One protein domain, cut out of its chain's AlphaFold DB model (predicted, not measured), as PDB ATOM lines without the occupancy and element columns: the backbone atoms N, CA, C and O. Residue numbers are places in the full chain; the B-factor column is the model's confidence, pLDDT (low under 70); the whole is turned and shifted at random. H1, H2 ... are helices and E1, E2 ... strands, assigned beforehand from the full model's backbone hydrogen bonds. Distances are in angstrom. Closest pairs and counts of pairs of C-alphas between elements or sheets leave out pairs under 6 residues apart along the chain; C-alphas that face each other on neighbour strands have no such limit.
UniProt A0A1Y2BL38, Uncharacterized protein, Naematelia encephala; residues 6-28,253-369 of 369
ATOM      1  N   ILE A   6      46.033  25.690  -7.283       92.19
ATOM      2  CA  ILE A   6      45.935  26.743  -8.297       92.19
ATOM      3  C   ILE A   6      44.881  26.325  -9.329       92.19
ATOM      4  O   ILE A   6      45.012  25.292  -9.991       92.19
ATOM      5  N   SER A   7      43.842  27.138  -9.495       93.38
ATOM      6  CA  SER A   7      42.750  26.888 -10.431       93.38
ATOM      7  C   SER A   7      43.122  27.310 -11.853       93.38
ATOM      8  O   SER A   7      43.132  28.493 -12.194       93.38
ATOM      9  N   LYS A   8      43.364  26.325 -12.728       91.31
ATOM     10  CA  LYS A   8      43.617  26.564 -14.162       91.31
ATOM     11  C   LYS A   8      42.446  27.260 -14.856       91.31
ATOM     12  O   LYS A   8      42.661  28.109 -15.712       91.31
ATOM     13  N   THR A   9      41.215  26.914 -14.480       92.38
ATOM     14  CA  THR A   9      40.012  27.554 -15.029       92.38
ATOM     15  C   THR A   9      39.980  29.034 -14.668       92.38
ATOM     16  O   THR A   9      39.818  29.861 -15.554       92.38
ATOM     17  N   ALA A  10      40.241  29.378 -13.401       92.56
ATOM     18  CA  ALA A  10      40.271  30.772 -12.964       92.56
ATOM     19  C   ALA A  10      41.394  31.577 -13.633       92.56
ATOM     20  O   ALA A  10      41.193  32.742 -13.960       92.56
ATOM     21  N   ILE A  11      42.557  30.960 -13.877       93.38
ATOM     22  CA  ILE A  11      43.638  31.579 -14.658       93.38
ATOM     23  C   ILE A  11      43.163  31.897 -16.077       93.38
ATOM     24  O   ILE A  11      43.332  33.024 -16.532       93.38
ATOM     25  N   ASN A  12      42.540  30.940 -16.767       91.06
ATOM     26  CA  ASN A  12      42.043  31.159 -18.126       91.06
ATOM     27  C   ASN A  12      40.950  32.235 -18.172       91.06
ATOM     28  O   ASN A  12      40.959  33.066 -19.077       91.06
ATOM     29  N   ASP A  13      40.049  32.247 -17.189       90.88
ATOM     30  CA  ASP A  13      38.993  33.255 -17.074       90.88
ATOM     31  C   ASP A  13      39.587  34.651 -16.823       90.88
ATOM     32  O   ASP A  13      39.204  35.616 -17.484       90.88
ATOM     33  N   PHE A  14      40.565  34.758 -15.914       92.50
ATOM     34  CA  PHE A  14      41.292  35.999 -15.644       92.50
ATOM     35  C   PHE A  14      42.004  36.516 -16.897       92.50
ATOM     36  O   PHE A  14      41.816  37.669 -17.276       92.50
ATOM     37  N   LEU A  15      42.785  35.664 -17.565       90.94
ATOM     38  CA  LEU A  15      43.544  36.037 -18.760       90.94
ATOM     39  C   LEU A  15      42.625  36.390 -19.936       90.94
ATOM     40  O   LEU A  15      42.915  37.323 -20.678       90.94
ATOM     41  N   GLY A  16      41.494  35.694 -20.085       87.69
ATOM     42  CA  GLY A  16      40.484  36.008 -21.096       87.69
ATOM     43  C   GLY A  16      39.762  37.337 -20.853       87.69
ATOM     44  O   GLY A  16      39.269  37.942 -21.808       87.69
ATOM     45  N   ALA A  17      39.707  37.796 -19.601       88.81
ATOM     46  CA  ALA A  17      39.087  39.058 -19.203       88.81
ATOM     47  C   ALA A  17      40.079  40.228 -19.058       88.81
ATOM     48  O   ALA A  17      39.638  41.373 -18.970       88.81
ATOM     49  N   LEU A  18      41.391  39.964 -19.036       88.81
ATOM     50  CA  LEU A  18      42.435  40.963 -18.808       88.81
ATOM     51  C   LEU A  18      42.463  42.020 -19.933       88.81
ATOM     52  O   LEU A  18      42.765  41.684 -21.083       88.81
ATOM     53  N   PRO A  19      42.212  43.311 -19.640       86.94
ATOM     54  CA  PRO A  19      42.290  44.355 -20.657       86.94
ATOM     55  C   PRO A  19      43.735  44.628 -21.092       86.94
ATOM     56  O   PRO A  19      44.638  44.723 -20.259       86.94
ATOM     57  N   THR A  20      43.949  44.867 -22.390       79.56
ATOM     58  CA  THR A  20      45.255  45.298 -22.937       79.56
ATOM     59  C   THR A  20      45.750  46.604 -22.309       79.56
ATOM     60  O   THR A  20      46.950  46.804 -22.128       79.56
ATOM     61  N   THR A  21      44.824  47.500 -21.966       83.19
ATOM     62  CA  THR A  21      45.092  48.817 -21.378       83.19
ATOM     63  C   THR A  21      45.667  48.730 -19.974       83.19
ATOM     64  O   THR A  21      46.489  49.574 -19.612       83.19
ATOM     65  N   LEU A  22      45.310  47.696 -19.203       85.50
ATOM     66  CA  LEU A  22      45.740  47.583 -17.816       85.50
ATOM     67  C   LEU A  22      47.261  47.460 -17.722       85.50
ATOM     68  O   LEU A  22      47.880  48.257 -17.022       85.50
ATOM     69  N   LEU A  23      47.876  46.550 -18.486       82.50
ATOM     70  CA  LEU A  23      49.335  46.385 -18.503       82.50
ATOM     71  C   LEU A  23      50.060  47.659 -18.967       82.50
ATOM     72  O   LEU A  23      51.101  48.010 -18.421       82.50
ATOM     73  N   ALA A  24      49.506  48.369 -19.953       82.12
ATOM     74  CA  ALA A  24      50.076  49.630 -20.420       82.12
ATOM     75  C   ALA A  24      49.985  50.747 -19.362       82.12
ATOM     76  O   ALA A  24      50.823  51.646 -19.340       82.12
ATOM     77  N   SER A  25      48.971  50.694 -18.495       80.62
ATOM     78  CA  SER A  25      48.749  51.669 -17.424       80.62
ATOM     79  C   SER A  25      49.494  51.351 -16.121       80.62
ATOM     80  O   SER A  25      49.654  52.248 -15.289       80.62
ATOM     81  N   THR A  26      49.958  50.110 -15.921       83.00
ATOM     82  CA  THR A  26      50.658  49.742 -14.686       83.00
ATOM     83  C   THR A  26      52.044  50.391 -14.624       83.00
ATOM     84  O   THR A  26      52.760  50.423 -15.631       83.00
ATOM     85  N   PRO A  27      52.477  50.891 -13.451       81.75
ATOM     86  CA  PRO A  27      53.811  51.464 -13.294       81.75
ATOM     87  C   PRO A  27      54.894  50.465 -13.712       81.75
ATOM     88  O   PRO A  27      54.754  49.287 -13.399       81.75
ATOM     89  N   PRO A  28      55.954  50.892 -14.417       80.38
ATOM     90  CA  PRO A  28      57.020  50.006 -14.891       80.38
ATOM     91  C   PRO A  28      57.972  49.503 -13.797       80.38
ATOM     92  O   PRO A  28      58.755  48.592 -14.049       80.38
ATOM     93  N   LEU A 253      52.977  37.187  -5.581       93.62
ATOM     94  CA  LEU A 253      51.810  37.991  -5.951       93.62
ATOM     95  C   LEU A 253      50.990  38.388  -4.714       93.62
ATOM     96  O   LEU A 253      50.874  37.584  -3.790       93.62
ATOM     97  N   PRO A 254      50.409  39.597  -4.643       92.19
ATOM     98  CA  PRO A 254      49.443  39.968  -3.611       92.19
ATOM     99  C   PRO A 254      48.311  38.946  -3.444       92.19
ATOM    100  O   PRO A 254      47.803  38.389  -4.416       92.19
ATOM    101  N   ILE A 255      47.910  38.700  -2.194       91.62
ATOM    102  CA  ILE A 255      46.955  37.638  -1.867       91.62
ATOM    103  C   ILE A 255      45.513  37.988  -2.249       91.62
ATOM    104  O   ILE A 255      44.781  37.117  -2.721       91.62
ATOM    105  N   ALA A 256      45.103  39.248  -2.077       91.62
ATOM    106  CA  ALA A 256      43.714  39.652  -2.279       91.62
ATOM    107  C   ALA A 256      43.238  39.388  -3.722       91.62
ATOM    108  O   ALA A 256      42.216  38.715  -3.878       91.62
ATOM    109  N   PRO A 257      43.989  39.773  -4.779       93.94
ATOM    110  CA  PRO A 257      43.597  39.460  -6.151       93.94
ATOM    111  C   PRO A 257      43.568  37.952  -6.434       93.94
ATOM    112  O   PRO A 257      42.646  37.473  -7.092       93.94
ATOM    113  N   LEU A 258      44.524  37.177  -5.901       94.38
ATOM    114  CA  LEU A 258      44.548  35.719  -6.085       94.38
ATOM    115  C   LEU A 258      43.276  35.051  -5.543       94.38
ATOM    116  O   LEU A 258      42.709  34.182  -6.210       94.38
ATOM    117  N   VAL A 259      42.808  35.475  -4.364       91.81
ATOM    118  CA  VAL A 259      41.566  34.981  -3.746       91.81
ATOM    119  C   VAL A 259      40.334  35.499  -4.491       91.81
ATOM    120  O   VAL A 259      39.411  34.728  -4.766       91.81
ATOM    121  N   TYR A 260      40.320  36.782  -4.866       91.69
ATOM    122  CA  TYR A 260      39.198  37.417  -5.563       91.69
ATOM    123  C   TYR A 260      38.868  36.719  -6.882       91.69
ATOM    124  O   TYR A 260      37.737  36.269  -7.092       91.69
ATOM    125  N   PHE A 261      39.876  36.548  -7.740       91.75
ATOM    126  CA  PHE A 261      39.719  35.847  -9.014       91.75
ATOM    127  C   PHE A 261      39.592  34.329  -8.832       91.75
ATOM    128  O   PHE A 261      39.218  33.623  -9.764       91.75
ATOM    129  N   GLY A 262      39.832  33.807  -7.624       90.69
ATOM    130  CA  GLY A 262      39.766  32.377  -7.347       90.69
ATOM    131  C   GLY A 262      40.884  31.577  -7.996       90.69
ATOM    132  O   GLY A 262      40.686  30.402  -8.299       90.69
ATOM    133  N   ILE A 263      42.016  32.231  -8.257       93.56
ATOM    134  CA  ILE A 263      43.227  31.600  -8.784       93.56
ATOM    135  C   ILE A 263      43.788  30.648  -7.740       93.56
ATOM    136  O   ILE A 263      44.200  29.547  -8.088       93.56
ATOM    137  N   ILE A 264      43.739  31.047  -6.472       90.62
ATOM    138  CA  ILE A 264      43.941  30.137  -5.352       90.62
ATOM    139  C   ILE A 264      42.593  29.876  -4.690       90.62
ATOM    140  O   ILE A 264      41.783  30.795  -4.533       90.62
ATOM    141  N   ASP A 265      42.370  28.628  -4.292       78.88
ATOM    142  CA  ASP A 265      41.258  28.273  -3.416       78.88
ATOM    143  C   ASP A 265      41.833  27.749  -2.100       78.88
ATOM    144  O   ASP A 265      42.412  26.655  -2.080       78.88
ATOM    145  N   PRO A 266      41.781  28.540  -1.016       68.75
ATOM    146  CA  PRO A 266      42.196  28.047   0.279       68.75
ATOM    147  C   PRO A 266      41.241  26.919   0.711       68.75
ATOM    148  O   PRO A 266      40.047  26.973   0.417       68.75
ATOM    149  N   PRO A 267      41.744  25.882   1.396       64.94
ATOM    150  CA  PRO A 267      40.931  24.755   1.839       64.94
ATOM    151  C   PRO A 267      39.731  25.222   2.683       64.94
ATOM    152  O   PRO A 267      39.850  26.168   3.473       64.94
ATOM    153  N   ASP A 268      38.603  24.507   2.558       57.22
ATOM    154  CA  ASP A 268      37.312  24.753   3.243       57.22
ATOM    155  C   ASP A 268      37.429  24.939   4.768       57.22
ATOM    156  O   ASP A 268      36.527  25.466   5.419       57.22
ATOM    157  N   THR A 269      38.551  24.530   5.365       51.44
ATOM    158  CA  THR A 269      38.861  24.738   6.782       51.44
ATOM    159  C   THR A 269      39.034  26.213   7.166       51.44
ATOM    160  O   THR A 269      38.952  26.521   8.351       51.44
ATOM    161  N   SER A 270      39.226  27.130   6.208       60.66
ATOM    162  CA  SER A 270      39.243  28.583   6.449       60.66
ATOM    163  C   SER A 270      37.926  29.238   6.008       60.66
ATOM    164  O   SER A 270      37.847  29.936   4.996       60.66
ATOM    165  N   SER A 271      36.859  29.015   6.783       69.50
ATOM    166  CA  SER A 271      35.517  29.562   6.511       69.50
ATOM    167  C   SER A 271      35.507  31.083   6.284       69.50
ATOM    168  O   SER A 271      34.660  31.585   5.546       69.50
ATOM    169  N   GLU A 272      36.471  31.809   6.857       79.56
ATOM    170  CA  GLU A 272      36.651  33.253   6.678       79.56
ATOM    171  C   GLU A 272      37.091  33.641   5.256       79.56
ATOM    172  O   GLU A 272      36.481  34.528   4.662       79.56
ATOM    173  N   LEU A 273      38.085  32.966   4.659       80.25
ATOM    174  CA  LEU A 273      38.541  33.287   3.296       80.25
ATOM    175  C   LEU A 273      37.477  32.938   2.250       80.25
ATOM    176  O   LEU A 273      37.228  33.718   1.325       80.25
ATOM    177  N   ALA A 274      36.806  31.797   2.426       77.44
ATOM    178  CA  ALA A 274      35.684  31.399   1.580       77.44
ATOM    179  C   ALA A 274      34.509  32.390   1.698       77.44
ATOM    180  O   ALA A 274      33.914  32.779   0.688       77.44
ATOM    181  N   GLY A 275      34.211  32.847   2.922       81.00
ATOM    182  CA  GLY A 275      33.198  33.865   3.199       81.00
ATOM    183  C   GLY A 275      33.496  35.202   2.518       81.00
ATOM    184  O   GLY A 275      32.623  35.736   1.834       81.00
ATOM    185  N   LEU A 276      34.737  35.691   2.626       84.00
ATOM    186  CA  LEU A 276      35.181  36.937   1.988       84.00
ATOM    187  C   LEU A 276      35.079  36.870   0.464       84.00
ATOM    188  O   LEU A 276      34.520  37.766  -0.165       84.00
ATOM    189  N   ARG A 277      35.535  35.771  -0.147       83.50
ATOM    190  CA  ARG A 277      35.415  35.575  -1.599       83.50
ATOM    191  C   ARG A 277      33.953  35.588  -2.054       83.50
ATOM    192  O   ARG A 277      33.630  36.166  -3.092       83.50
ATOM    193  N   ALA A 278      33.058  34.955  -1.294       82.31
ATOM    194  CA  ALA A 278      31.626  34.948  -1.590       82.31
ATOM    195  C   ALA A 278      30.971  36.328  -1.400       82.31
ATOM    196  O   ALA A 278      30.025  36.669  -2.110       82.31
ATOM    197  N   GLU A 279      31.450  37.130  -0.451       84.94
ATOM    198  CA  GLU A 279      31.039  38.522  -0.268       84.94
ATOM    199  C   GLU A 279      31.473  39.398  -1.443       84.94
ATOM    200  O   GLU A 279      30.615  39.983  -2.101       84.94
ATOM    201  N   TRP A 280      32.752  39.381  -1.805       86.69
ATOM    202  CA  TRP A 280      33.272  40.167  -2.924       86.69
ATOM    203  C   TRP A 280      32.591  39.837  -4.257       86.69
ATOM    204  O   TRP A 280      32.250  40.736  -5.025       86.69
ATOM    205  N   LYS A 281      32.302  38.553  -4.517       79.75
ATOM    206  CA  LYS A 281      31.542  38.142  -5.711       79.75
ATOM    207  C   LYS A 281      30.125  38.719  -5.750       79.75
ATOM    208  O   LYS A 281      29.613  38.964  -6.840       79.75
ATOM    209  N   ARG A 282      29.478  38.932  -4.597       81.19
ATOM    210  CA  ARG A 282      28.137  39.542  -4.531       81.19
ATOM    211  C   ARG A 282      28.160  41.034  -4.842       81.19
ATOM    212  O   ARG A 282      27.171  41.539  -5.361       81.19
ATOM    213  N   GLU A 283      29.261  41.719  -4.555       77.38
ATOM    214  CA  GLU A 283      29.399  43.154  -4.825       77.38
ATOM    215  C   GLU A 283      29.571  43.473  -6.321       77.38
ATOM    216  O   GLU A 283      29.338  44.609  -6.728       77.38
ATOM    217  N   SER A 284      29.903  42.476  -7.157       75.81
ATOM    218  CA  SER A 284      30.025  42.607  -8.620       75.81
ATOM    219  C   SER A 284      30.952  43.754  -9.055       75.81
ATOM    220  O   SER A 284      30.647  44.518  -9.976       75.81
ATOM    221  N   VAL A 285      32.093  43.883  -8.379       81.75
ATOM    222  CA  VAL A 285      33.057  44.959  -8.611       81.75
ATOM    223  C   VAL A 285      33.922  44.655  -9.840       81.75
ATOM    224  O   VAL A 285      34.626  43.647  -9.893       81.75
ATOM    225  N   ASP A 286      33.918  45.541 -10.835       85.06
ATOM    226  CA  ASP A 286      34.846  45.443 -11.969       85.06
ATOM    227  C   ASP A 286      36.232  45.967 -11.564       85.06
ATOM    228  O   ASP A 286      36.539  47.152 -11.696       85.06
ATOM    229  N   LEU A 287      37.076  45.079 -11.034       85.25
ATOM    230  CA  LEU A 287      38.420  45.446 -10.579       85.25
ATOM    231  C   LEU A 287      39.318  45.979 -11.696       85.25
ATOM    232  O   LEU A 287      40.197  46.792 -11.415       85.25
ATOM    233  N   PHE A 288      39.115  45.544 -12.940       86.94
ATOM    234  CA  PHE A 288      39.939  46.006 -14.049       86.94
ATOM    235  C   PHE A 288      39.652  47.474 -14.357       86.94
ATOM    236  O   PHE A 288      40.586  48.271 -14.436       86.94
ATOM    237  N   ALA A 289      38.372  47.855 -14.414       83.69
ATOM    238  CA  ALA A 289      37.974  49.253 -14.568       83.69
ATOM    239  C   ALA A 289      38.456  50.125 -13.394       83.69
ATOM    240  O   ALA A 289      38.866  51.272 -13.580       83.69
ATOM    241  N   LEU A 290      38.448  49.584 -12.172       80.81
ATOM    242  CA  LEU A 290      38.901  50.319 -10.992       80.81
ATOM    243  C   LEU A 290      40.413  50.536 -10.947       80.81
ATOM    244  O   LEU A 290      40.854  51.592 -10.491       80.81
ATOM    245  N   ALA A 291      41.202  49.574 -11.424       76.81
ATOM    246  CA  ALA A 291      42.656  49.693 -11.478       76.81
ATOM    247  C   ALA A 291      43.112  50.815 -12.426       76.81
ATOM    248  O   ALA A 291      44.111  51.482 -12.154       76.81
ATOM    249  N   GLU A 292      42.332  51.102 -13.471       72.75
ATOM    250  CA  GLU A 292      42.557  52.249 -14.358       72.75
ATOM    251  C   GLU A 292      42.223  53.593 -13.676       72.75
ATOM    252  O   GLU A 292      42.801  54.636 -13.998       72.75
ATOM    253  N   THR A 293      41.328  53.592 -12.682       66.44
ATOM    254  CA  THR A 293      40.953  54.791 -11.924       66.44
ATOM    255  C   THR A 293      41.833  54.974 -10.681       66.44
ATOM    256  O   THR A 293      41.552  54.505  -9.584       66.44
ATOM    257  N   THR A 294      42.923  55.729 -10.817       57.94
ATOM    258  CA  THR A 294      43.956  55.908  -9.773       57.94
ATOM    259  C   THR A 294      43.572  56.803  -8.580       57.94
ATOM    260  O   THR A 294      44.450  57.310  -7.879       57.94
ATOM    261  N   ARG A 295      42.281  57.031  -8.302       62.78
ATOM    262  CA  ARG A 295      41.841  58.025  -7.307       62.78
ATOM    263  C   ARG A 295      41.186  57.384  -6.090       62.78
ATOM    264  O   ARG A 295      40.239  56.623  -6.220       62.78
ATOM    265  N   GLY A 296      41.645  57.774  -4.903       66.81
ATOM    266  CA  GLY A 296      41.027  57.407  -3.629       66.81
ATOM    267  C   GLY A 296      42.055  57.063  -2.557       66.81
ATOM    268  O   GLY A 296      43.159  56.607  -2.861       66.81
ATOM    269  N   SER A 297      41.682  57.291  -1.298       72.19
ATOM    270  CA  SER A 297      42.445  56.812  -0.147       72.19
ATOM    271  C   SER A 297      42.347  55.289  -0.045       72.19
ATOM    272  O   SER A 297      41.289  54.710  -0.299       72.19
ATOM    273  N   VAL A 298      43.442  54.645   0.347       80.06
ATOM    274  CA  VAL A 298      43.481  53.208   0.643       80.06
ATOM    275  C   VAL A 298      42.653  52.941   1.899       80.06
ATOM    276  O   VAL A 298      42.871  53.618   2.894       80.06
ATOM    277  N   LYS A 299      41.702  51.999   1.872       82.69
ATOM    278  CA  LYS A 299      40.924  51.610   3.061       82.69
ATOM    279  C   LYS A 299      41.648  50.509   3.840       82.69
ATOM    280  O   LYS A 299      42.499  49.811   3.291       82.69
ATOM    281  N   ALA A 300      41.276  50.339   5.109       79.94
ATOM    282  CA  ALA A 300      41.768  49.237   5.931       79.94
ATOM    283  C   ALA A 300      41.439  47.884   5.279       79.94
ATOM    284  O   ALA A 300      40.324  47.677   4.794       79.94
ATOM    285  N   ALA A 301      42.422  46.989   5.254       85.38
ATOM    286  CA  ALA A 301      42.249  45.628   4.770       85.38
ATOM    287  C   ALA A 301      41.610  44.744   5.846       85.38
ATOM    288  O   ALA A 301      41.817  44.947   7.045       85.38
ATOM    289  N   THR A 302      40.870  43.732   5.407       88.12
ATOM    290  CA  THR A 302      40.408  42.666   6.290       88.12
ATOM    291  C   THR A 302      41.601  41.818   6.711       88.12
ATOM    292  O   THR A 302      42.364  41.356   5.865       88.12
ATOM    293  N   VAL A 303      41.752  41.596   8.016       88.88
ATOM    294  CA  VAL A 303      42.812  40.748   8.568       88.88
ATOM    295  C   VAL A 303      42.256  39.361   8.839       88.88
ATOM    296  O   VAL A 303      41.313  39.223   9.615       88.88
ATOM    297  N   VAL A 304      42.875  38.341   8.249       88.69
ATOM    298  CA  VAL A 304      42.552  36.934   8.510       88.69
ATOM    299  C   VAL A 304      43.736  36.269   9.200       88.69
ATOM    300  O   VAL A 304      44.868  36.314   8.710       88.69
ATOM    301  N   LYS A 305      43.472  35.647  10.352       89.06
ATOM    302  CA  LYS A 305      44.472  34.867  11.088       89.06
ATOM    303  C   LYS A 305      44.402  33.411  10.652       89.06
ATOM    304  O   LYS A 305      43.328  32.819  10.650       89.06
ATOM    305  N   LEU A 306      45.543  32.842  10.301       86.31
ATOM    306  CA  LEU A 306      45.661  31.488   9.777       86.31
ATOM    307  C   LEU A 306      46.608  30.673  10.640       86.31
ATOM    308  O   LEU A 306      47.562  31.218  11.191       86.31
ATOM    309  N   ASP A 307      46.388  29.362  10.705       87.44
ATOM    310  CA  ASP A 307      47.379  28.487  11.314       87.44
ATOM    311  C   ASP A 307      48.740  28.642  10.597       87.44
ATOM    312  O   ASP A 307      48.771  28.878   9.383       87.44
ATOM    313  N   PRO A 308      49.878  28.527  11.308       87.62
ATOM    314  CA  PRO A 308      51.189  28.802  10.721       87.62
ATOM    315  C   PRO A 308      51.517  27.964   9.478       87.62
ATOM    316  O   PRO A 308      52.169  28.464   8.567       87.62
ATOM    317  N   GLN A 309      51.037  26.715   9.411       86.94
ATOM    318  CA  GLN A 309      51.286  25.832   8.266       86.94
ATOM    319  C   GLN A 309      50.512  26.295   7.029       86.94
ATOM    320  O   GLN A 309      51.067  26.339   5.933       86.94
ATOM    321  N   LEU A 310      49.242  26.667   7.193       86.62
ATOM    322  CA  LEU A 310      48.436  27.236   6.120       86.62
ATOM    323  C   LEU A 310      48.958  28.607   5.694       86.62
ATOM    324  O   LEU A 310      48.993  28.889   4.498       86.62
ATOM    325  N   TYR A 311      49.394  29.443   6.642       87.75
ATOM    326  CA  TYR A 311      50.037  30.718   6.336       87.75
ATOM    327  C   TYR A 311      51.258  30.499   5.438       87.75
ATOM    328  O   TYR A 311      51.319  31.078   4.356       87.75
ATOM    329  N   GLU A 312      52.181  29.619   5.831       87.69
ATOM    330  CA  GLU A 312      53.379  29.290   5.052       87.69
ATOM    331  C   GLU A 312      53.035  28.723   3.667       87.69
ATOM    332  O   GLU A 312      53.574  29.183   2.658       87.69
ATOM    333  N   ALA A 313      52.074  27.799   3.588       88.00
ATOM    334  CA  ALA A 313      51.615  27.237   2.320       88.00
ATOM    335  C   ALA A 313      51.012  28.312   1.393       88.00
ATOM    336  O   ALA A 313      51.278  28.314   0.187       88.00
ATOM    337  N   ILE A 314      50.251  29.271   1.942       89.00
ATOM    338  CA  ILE A 314      49.760  30.422   1.175       89.00
ATOM    339  C   ILE A 314      50.924  31.316   0.734       89.00
ATOM    340  O   ILE A 314      50.927  31.800  -0.395       89.00
ATOM    341  N   GLN A 315      51.936  31.545   1.569       87.69
ATOM    342  CA  GLN A 315      53.078  32.352   1.141       87.69
ATOM    343  C   GLN A 315      53.839  31.696  -0.021       87.69
ATOM    344  O   GLN A 315      54.194  32.382  -0.979       87.69
ATOM    345  N   GLN A 316      54.011  30.371  -0.002       88.31
ATOM    346  CA  GLN A 316      54.657  29.629  -1.089       88.31
ATOM    347  C   GLN A 316      53.826  29.640  -2.382       88.31
ATOM    348  O   GLN A 316      54.363  29.902  -3.462       88.31
ATOM    349  N   ILE A 317      52.506  29.425  -2.305       90.88
ATOM    350  CA  ILE A 317      51.660  29.366  -3.509       90.88
ATOM    351  C   ILE A 317      51.569  30.708  -4.246       90.88
ATOM    352  O   ILE A 317      51.282  30.726  -5.445       90.88
ATOM    353  N   ARG A 318      51.860  31.833  -3.579       92.31
ATOM    354  CA  ARG A 318      51.952  33.158  -4.219       92.31
ATOM    355  C   ARG A 318      53.044  33.211  -5.289       92.31
ATOM    356  O   ARG A 318      52.836  33.858  -6.312       92.31
ATOM    357  N   PHE A 319      54.168  32.517  -5.086       92.12
ATOM    358  CA  PHE A 319      55.229  32.395  -6.091       92.12
ATOM    359  C   PHE A 319      54.792  31.481  -7.236       92.12
ATOM    360  O   PHE A 319      54.861  31.869  -8.400       92.12
ATOM    361  N   SER A 320      54.256  30.303  -6.908       92.12
ATOM    362  CA  SER A 320      53.774  29.334  -7.903       92.12
ATOM    363  C   SER A 320      52.652  29.895  -8.783       92.12
ATOM    364  O   SER A 320      52.571  29.572  -9.968       92.12
ATOM    365  N   SER A 321      51.810  30.774  -8.232       94.62
ATOM    366  CA  SER A 321      50.748  31.461  -8.978       94.62
ATOM    367  C   SER A 321      51.308  32.392 -10.054       94.62
ATOM    368  O   SER A 321      50.733  32.467 -11.137       94.62
ATOM    369  N   CYS A 322      52.443  33.053  -9.796       94.62
ATOM    370  CA  CYS A 322      53.127  33.893 -10.780       94.62
ATOM    371  C   CYS A 322      53.555  33.076 -12.004       94.62
ATOM    372  O   CYS A 322      53.208  33.422 -13.135       94.62
ATOM    373  N   THR A 323      54.216  31.940 -11.769       92.69
ATOM    374  CA  THR A 323      54.624  31.008 -12.829       92.69
ATOM    375  C   THR A 323      53.418  30.476 -13.601       92.69
ATOM    376  O   THR A 323      53.400  30.534 -14.827       92.69
ATOM    377  N   ALA A 324      52.367  30.036 -12.902       93.50
ATOM    378  CA  ALA A 324      51.171  29.482 -13.536       93.50
ATOM    379  C   ALA A 324      50.421  30.503 -14.414       93.50
ATOM    380  O   ALA A 324      49.920  30.150 -15.482       93.50
ATOM    381  N   LEU A 325      50.348  31.770 -13.992       94.38
ATOM    382  CA  LEU A 325      49.754  32.854 -14.782       94.38
ATOM    383  C   LEU A 325      50.577  33.170 -16.034       94.38
ATOM    384  O   LEU A 325      50.001  33.388 -17.100       94.38
ATOM    385  N   LEU A 326      51.907  33.167 -15.917       92.75
ATOM    386  CA  LEU A 326      52.805  33.389 -17.048       92.75
ATOM    387  C   LEU A 326      52.696  32.259 -18.082       92.75
ATOM    388  O   LEU A 326      52.511  32.529 -19.268       92.75
ATOM    389  N   GLU A 327      52.741  31.000 -17.641       91.50
ATOM    390  CA  GLU A 327      52.546  29.828 -18.506       91.50
ATOM    391  C   GLU A 327      51.160  29.841 -19.170       91.50
ATOM    392  O   GLU A 327      51.034  29.593 -20.372       91.50
ATOM    393  N   GLY A 328      50.117  30.185 -18.405       89.88
ATOM    394  CA  GLY A 328      48.758  30.348 -18.915       89.88
ATOM    395  C   GLY A 328      48.685  31.398 -20.025       89.88
ATOM    396  O   GLY A 328      48.163  31.113 -21.104       89.88
ATOM    397  N   SER A 329      49.280  32.573 -19.803       89.19
ATOM    398  CA  SER A 329      49.345  33.671 -20.780       89.19
ATOM    399  C   SER A 329      50.027  33.230 -22.079       89.19
ATOM    400  O   SER A 329      49.473  33.395 -23.166       89.19
ATOM    401  N   GLN A 330      51.177  32.559 -21.972       87.19
ATOM    402  CA  GLN A 330      51.930  32.049 -23.124       87.19
ATOM    403  C   GLN A 330      51.169  30.964 -23.902       87.19
ATOM    404  O   GLN A 330      51.298  30.873 -25.121       87.19
ATOM    405  N   SER A 331      50.349  30.157 -23.225       83.31
ATOM    406  CA  SER A 331      49.530  29.127 -23.876       83.31
ATOM    407  C   SER A 331      48.333  29.693 -24.659       83.31
ATOM    408  O   SER A 331      47.881  29.073 -25.624       83.31
ATOM    409  N   LEU A 332      47.838  30.877 -24.275       76.25
ATOM    410  CA  LEU A 332      46.700  31.562 -24.902       76.25
ATOM    411  C   LEU A 332      47.097  32.498 -26.058       76.25
ATOM    412  O   LEU A 332      46.222  32.906 -26.823       76.25
ATOM    413  N   ALA A 333      48.392  32.786 -26.228       61.00
ATOM    414  CA  ALA A 333      49.004  33.711 -27.202       61.00
ATOM    415  C   ALA A 333      48.716  33.421 -28.700       61.00
ATOM    416  O   ALA A 333      49.233  34.074 -29.602       61.00
ATOM    417  N   GLY A 334      47.842  32.465 -29.016       54.88
ATOM    418  CA  GLY A 334      47.413  32.147 -30.376       54.88
ATOM    419  C   GLY A 334      46.453  33.150 -31.036       54.88
ATOM    420  O   GLY A 334      45.890  32.793 -32.072       54.88
ATOM    421  N   GLY A 335      46.211  34.362 -30.500       51.88
ATOM    422  CA  GLY A 335      45.277  35.268 -31.191       51.88
ATOM    423  C   GLY A 335      44.990  36.702 -30.726       51.88
ATOM    424  O   GLY A 335      44.331  37.387 -31.510       51.88
ATOM    425  N   LYS A 336      45.407  37.217 -29.554       50.69
ATOM    426  CA  LYS A 336      45.177  38.642 -29.197       50.69
ATOM    427  C   LYS A 336      46.262  39.236 -28.292       50.69
ATOM    428  O   LYS A 336      46.702  38.612 -27.340       50.69
ATOM    429  N   GLU A 337      46.599  40.489 -28.587       50.84
ATOM    430  CA  GLU A 337      47.733  41.320 -28.139       50.84
ATOM    431  C   GLU A 337      47.761  41.722 -26.638       50.84
ATOM    432  O   GLU A 337      48.368  42.733 -26.288       50.84
ATOM    433  N   ALA A 338      47.140  40.959 -25.733       54.03
ATOM    434  CA  ALA A 338      47.128  41.221 -24.284       54.03
ATOM    435  C   ALA A 338      47.977  40.194 -23.517       54.03
ATOM    436  O   ALA A 338      47.467  39.442 -22.691       54.03
ATOM    437  N   GLU A 339      49.266  40.099 -23.824       71.31
ATOM    438  CA  GLU A 339      50.116  39.052 -23.251       71.31
ATOM    439  C   GLU A 339      50.882  39.575 -22.038       71.31
ATOM    440  O   GLU A 339      51.697  40.493 -22.148       71.31
ATOM    441  N   LEU A 340      50.664  38.950 -20.879       86.31
ATOM    442  CA  LEU A 340      51.654  38.968 -19.805       86.31
ATOM    443  C   LEU A 340      52.862  38.188 -20.333       86.31
ATOM    444  O   LEU A 340      52.781  36.968 -20.499       86.31
ATOM    445  N   LYS A 341      53.943  38.895 -20.678       87.94
ATOM    446  CA  LYS A 341      55.129  38.301 -21.322       87.94
ATOM    447  C   LYS A 341      56.188  37.896 -20.316       87.94
ATOM    448  O   LYS A 341      57.037  37.055 -20.618       87.94
ATOM    449  N   THR A 342      56.160  38.518 -19.142       91.38
ATOM    450  CA  THR A 342      57.189  38.347 -18.128       91.38
ATOM    451  C   THR A 342      56.605  38.170 -16.731       91.38
ATOM    452  O   THR A 342      55.496  38.628 -16.452       91.38
ATOM    453  N   ALA A 343      57.354  37.536 -15.826       90.94
ATOM    454  CA  ALA A 343      56.981  37.429 -14.413       90.94
ATOM    455  C   ALA A 343      56.832  38.817 -13.762       90.94
ATOM    456  O   ALA A 343      55.957  39.026 -12.919       90.94
ATOM    457  N   LEU A 344      57.638  39.787 -14.205       91.12
ATOM    458  CA  LEU A 344      57.502  41.190 -13.826       91.12
ATOM    459  C   LEU A 344      56.150  41.788 -14.258       91.12
ATOM    460  O   LEU A 344      55.520  42.482 -13.462       91.12
ATOM    461  N   ASP A 345      55.667  41.502 -15.471       91.38
ATOM    462  CA  ASP A 345      54.349  41.973 -15.931       91.38
ATOM    463  C   ASP A 345      53.220  41.412 -15.063       91.38
ATOM    464  O   ASP A 345      52.322  42.155 -14.660       91.38
ATOM    465  N   VAL A 346      53.289  40.117 -14.730       93.44
ATOM    466  CA  VAL A 346      52.321  39.466 -13.834       93.44
ATOM    467  C   VAL A 346      52.312  40.168 -12.474       93.44
ATOM    468  O   VAL A 346      51.249  40.559 -11.992       93.44
ATOM    469  N   ALA A 347      53.487  40.376 -11.874       92.50
ATOM    470  CA  ALA A 347      53.610  41.034 -10.576       92.50
ATOM    471  C   ALA A 347      53.025  42.453 -10.590       92.50
ATOM    472  O   ALA A 347      52.182  42.769  -9.753       92.50
ATOM    473  N   ARG A 348      53.386  43.272 -11.585       90.62
ATOM    474  CA  ARG A 348      52.911  44.660 -11.724       90.62
ATOM    475  C   ARG A 348      51.397  44.752 -11.885       90.62
ATOM    476  O   ARG A 348      50.761  45.626 -11.299       90.62
ATOM    477  N   VAL A 349      50.802  43.853 -12.674       91.81
ATOM    478  CA  VAL A 349      49.343  43.792 -12.843       91.81
ATOM    479  C   VAL A 349      48.661  43.428 -11.529       91.81
ATOM    480  O   VAL A 349      47.699  44.089 -11.138       91.81
ATOM    481  N   PHE A 350      49.172  42.432 -10.807       94.00
ATOM    482  CA  PHE A 350      48.593  42.037  -9.526       94.00
ATOM    483  C   PHE A 350      48.774  43.094  -8.432       94.00
ATOM    484  O   PHE A 350      47.876  43.275  -7.617       94.00
ATOM    485  N   GLU A 351      49.884  43.827  -8.422       90.56
ATOM    486  CA  GLU A 351      50.096  44.956  -7.511       90.56
ATOM    487  C   GLU A 351      49.137  46.114  -7.800       90.56
ATOM    488  O   GLU A 351      48.531  46.656  -6.875       90.56
ATOM    489  N   ALA A 352      48.917  46.449  -9.075       88.88
ATOM    490  CA  ALA A 352      47.919  47.447  -9.459       88.88
ATOM    491  C   ALA A 352      46.498  47.035  -9.026       88.88
ATOM    492  O   ALA A 352      45.739  47.862  -8.513       88.88
ATOM    493  N   LEU A 353      46.160  45.751  -9.177       91.62
ATOM    494  CA  LEU A 353      44.886  45.190  -8.727       91.62
ATOM    495  C   LEU A 353      44.756  45.210  -7.198       91.62
ATOM    496  O   LEU A 353      43.694  45.574  -6.701       91.62
ATOM    497  N   ASP A 354      45.812  44.891  -6.443       90.81
ATOM    498  CA  ASP A 354      45.790  44.951  -4.973       90.81
ATOM    499  C   ASP A 354      45.540  46.378  -4.473       90.81
ATOM    500  O   ASP A 354      44.679  46.607  -3.621       90.81
ATOM    501  N   VAL A 355      46.211  47.369  -5.068       87.00
ATOM    502  CA  VAL A 355      45.981  48.784  -4.751       87.00
ATOM    503  C   VAL A 355      44.531  49.184  -5.041       87.00
ATOM    504  O   VAL A 355      43.902  49.860  -4.218       87.00
ATOM    505  N   ALA A 356      43.975  48.757  -6.180       88.50
ATOM    506  CA  ALA A 356      42.576  49.001  -6.521       88.50
ATOM    507  C   ALA A 356      41.628  48.349  -5.501       88.50
ATOM    508  O   ALA A 356      40.743  49.011  -4.960       88.50
ATOM    509  N   MET A 357      41.862  47.084  -5.151       89.69
ATOM    510  CA  MET A 357      41.083  46.365  -4.143       89.69
ATOM    511  C   MET A 357      41.108  47.077  -2.788       89.69
ATOM    512  O   MET A 357      40.049  47.345  -2.214       89.69
ATOM    513  N   ARG A 358      42.288  47.472  -2.291       87.75
ATOM    514  CA  ARG A 358      42.402  48.170  -1.003       87.75
ATOM    515  C   ARG A 358      41.695  49.527  -1.004       87.75
ATOM    516  O   ARG A 358      41.036  49.867  -0.025       87.75
ATOM    517  N   ARG A 359      41.740  50.298  -2.096       85.69
ATOM    518  CA  ARG A 359      40.969  51.559  -2.222       85.69
ATOM    519  C   ARG A 359      39.459  51.342  -2.160       85.69
ATOM    520  O   ARG A 359      38.727  52.200  -1.666       85.69
ATOM    521  N   HIS A 360      38.988  50.187  -2.614       86.56
ATOM    522  CA  HIS A 360      37.568  49.860  -2.613       86.56
ATOM    523  C   HIS A 360      37.093  49.164  -1.334       86.56
ATOM    524  O   HIS A 360      35.895  49.185  -1.064       86.56
ATOM    525  N   GLY A 361      38.005  48.736  -0.456       86.31
ATOM    526  CA  GLY A 361      37.673  48.038   0.796       86.31
ATOM    527  C   GLY A 361      37.669  46.520   0.655       86.31
ATOM    528  O   GLY A 361      37.132  45.827   1.506       86.31
ATOM    529  N   LEU A 362      38.286  46.017  -0.413       88.94
ATOM    530  CA  LEU A 362      38.453  44.598  -0.716       88.94
ATOM    531  C   LEU A 362      39.865  44.110  -0.344       88.94
ATOM    532  O   LEU A 362      40.308  43.065  -0.802       88.94
ATOM    533  N   GLY A 363      40.617  44.892   0.435       88.94
ATOM    534  CA  GLY A 363      41.960  44.515   0.870       88.94
ATOM    535  C   GLY A 363      41.934  43.288   1.781       88.94
ATOM    536  O   GLY A 363      41.017  43.135   2.587       88.94
ATOM    537  N   LEU A 364      42.965  42.453   1.688       90.00
ATOM    538  CA  LEU A 364      43.149  41.281   2.538       90.00
ATOM    539  C   LEU A 364      44.599  41.213   3.006       90.00
ATOM    540  O   LEU A 364      45.510  41.176   2.180       90.00
ATOM    541  N   ASP A 365      44.782  41.137   4.320       88.94
ATOM    542  CA  ASP A 365      46.063  40.870   4.963       88.94
ATOM    543  C   ASP A 365      45.974  39.565   5.763       88.94
ATOM    544  O   ASP A 365      44.970  39.274   6.418       88.94
ATOM    545  N   LEU A 366      47.032  38.758   5.691       87.56
ATOM    546  CA  LEU A 366      47.115  37.473   6.381       87.56
ATOM    547  C   LEU A 366      48.107  37.551   7.534       87.56
ATOM    548  O   LEU A 366      49.202  38.094   7.372       87.56
ATOM    549  N   LEU A 367      47.750  36.939   8.660       86.31
ATOM    550  CA  LEU A 367      48.610  36.819   9.832       86.31
ATOM    551  C   LEU A 367      48.726  35.362  10.288       86.31
ATOM    552  O   LEU A 367      47.718  34.655  10.272       86.31
ATOM    553  N   PRO A 368      49.907  34.911  10.742       84.69
ATOM    554  CA  PRO A 368      49.999  33.672  11.505       84.69
ATOM    555  C   PRO A 368      49.263  33.834  12.852       84.69
ATOM    556  O   PRO A 368      49.338  34.893  13.481       84.69
ATOM    557  N   SER A 369      48.501  32.811  13.249       81.44
ATOM    558  CA  SER A 369      47.629  32.784  14.437       81.44
ATOM    559  C   SER A 369      48.372  32.670  15.757       81.44
ATOM    560  O   SER A 369      49.299  31.827  15.810       81.44
TER     561      SER A 369
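What this domain is: This is residues 6 to 28 and 253 to 369 of the 369 residues of an uncharacterized protein of Naematelia encephala (UniProt A0A1Y2BL38). A small parallel pair of strands, E1 and E2, sits at one end of a long helix, H6, which runs along one side of the domain and makes its longest axis. Short H3 lies in the middle, with E2, H4 and H7 packed round it; H7 leads away from H6 at a steep angle, H2 and H5 pack on H7, and H1 packs on the later part of H6. The printed part has 140 residues with seven named helices and two named strands, in the order H1 H2 H3 H4 H5 E1 H6 H7 E2, and its class is mostly helix. It is compact, with a radius of gyration of the C-alphas of 14.7 A and spans of 44 by 32 by 27 A.

Where its parts are: E1 is residues 302 to 306, 12.8 A long, from C-alpha 302 at (40.408, 42.666, 6.290). E2 is residues 364 to 368, 13.6 A, ending with C-alpha 368 at (49.999, 33.672, 11.505). H6, residues 308 to 332, measures 36.0 A, and H7, residues 343 to 360, 25.9 A. H3 is residues 255 to 260, 8.6 A, and H4 residues 271 to 283, 18.7 A. H5 is residues 287 to 292, 8.8 A; H2 is residues 20 to 25, 9.1 A. H1, residues 8 to 17, 14.2 A, begins with C-alpha 8 at (43.617, 26.564, -14.162).

How they stand to each other: E1 and E2 are parallel at 29 degrees, with N 304 and O 365 2.9 A apart and N 306 and O 367 2.8 A apart, within hydrogen-bond range. E1, H6, H7 and E2 form a strand-helix-strand unit, two parallel strands with helices between, whose crossover is right-handed. The closest C-alphas of H3 and E2 are those of Ala 256 and Leu 364, 5.1 A apart. H7 is the hub, touching four helices. With residues 350 to 357 alone it touches H3, about perpendicular at 74 degrees, closest at C-alphas Pro 257 and Asp 354, 6.0 A. It touches H5 at 83 degrees, about perpendicular, with residues 352 to 357 alone, closest at C-alphas Ala 291 and Ala 356, 5.0 A. Its residues 345 to 349 alone touch H2, closest at C-alphas Leu 23 and Val 349, 6.2 A. H6, with a kink of 32 degrees near residue 319, touches H7 at a steep tilt of 62 degrees, opposite ways, closest at C-alphas Cys 322 and Ala 343, 6.4 A. H6 touches H1 with residues 324 to 329 alone, closest at C-alphas Ile 11 and Leu 325, 6.2 A. H4 touches H3, closest at C-alphas Tyr 260 and Arg 277, 5.8 A. Every O i to N i+4 pair is within hydrogen-bond range in H1, H3, H4, H5 and H7, against 1 of 2 in H2 and 19 of 21 in H6.

The domain as a whole: The C-alphas farthest apart, those of Gly 335 and Ser 369, are 45.8 A apart. Residues 29 to 252 are not printed, and C-alphas 28 and 253 are 15.9 A apart across the cut. Of the links that are printed whole, none is long. The model's pLDDT is under 70 at residues 266 to 271, 293 to 296 and 333 to 338.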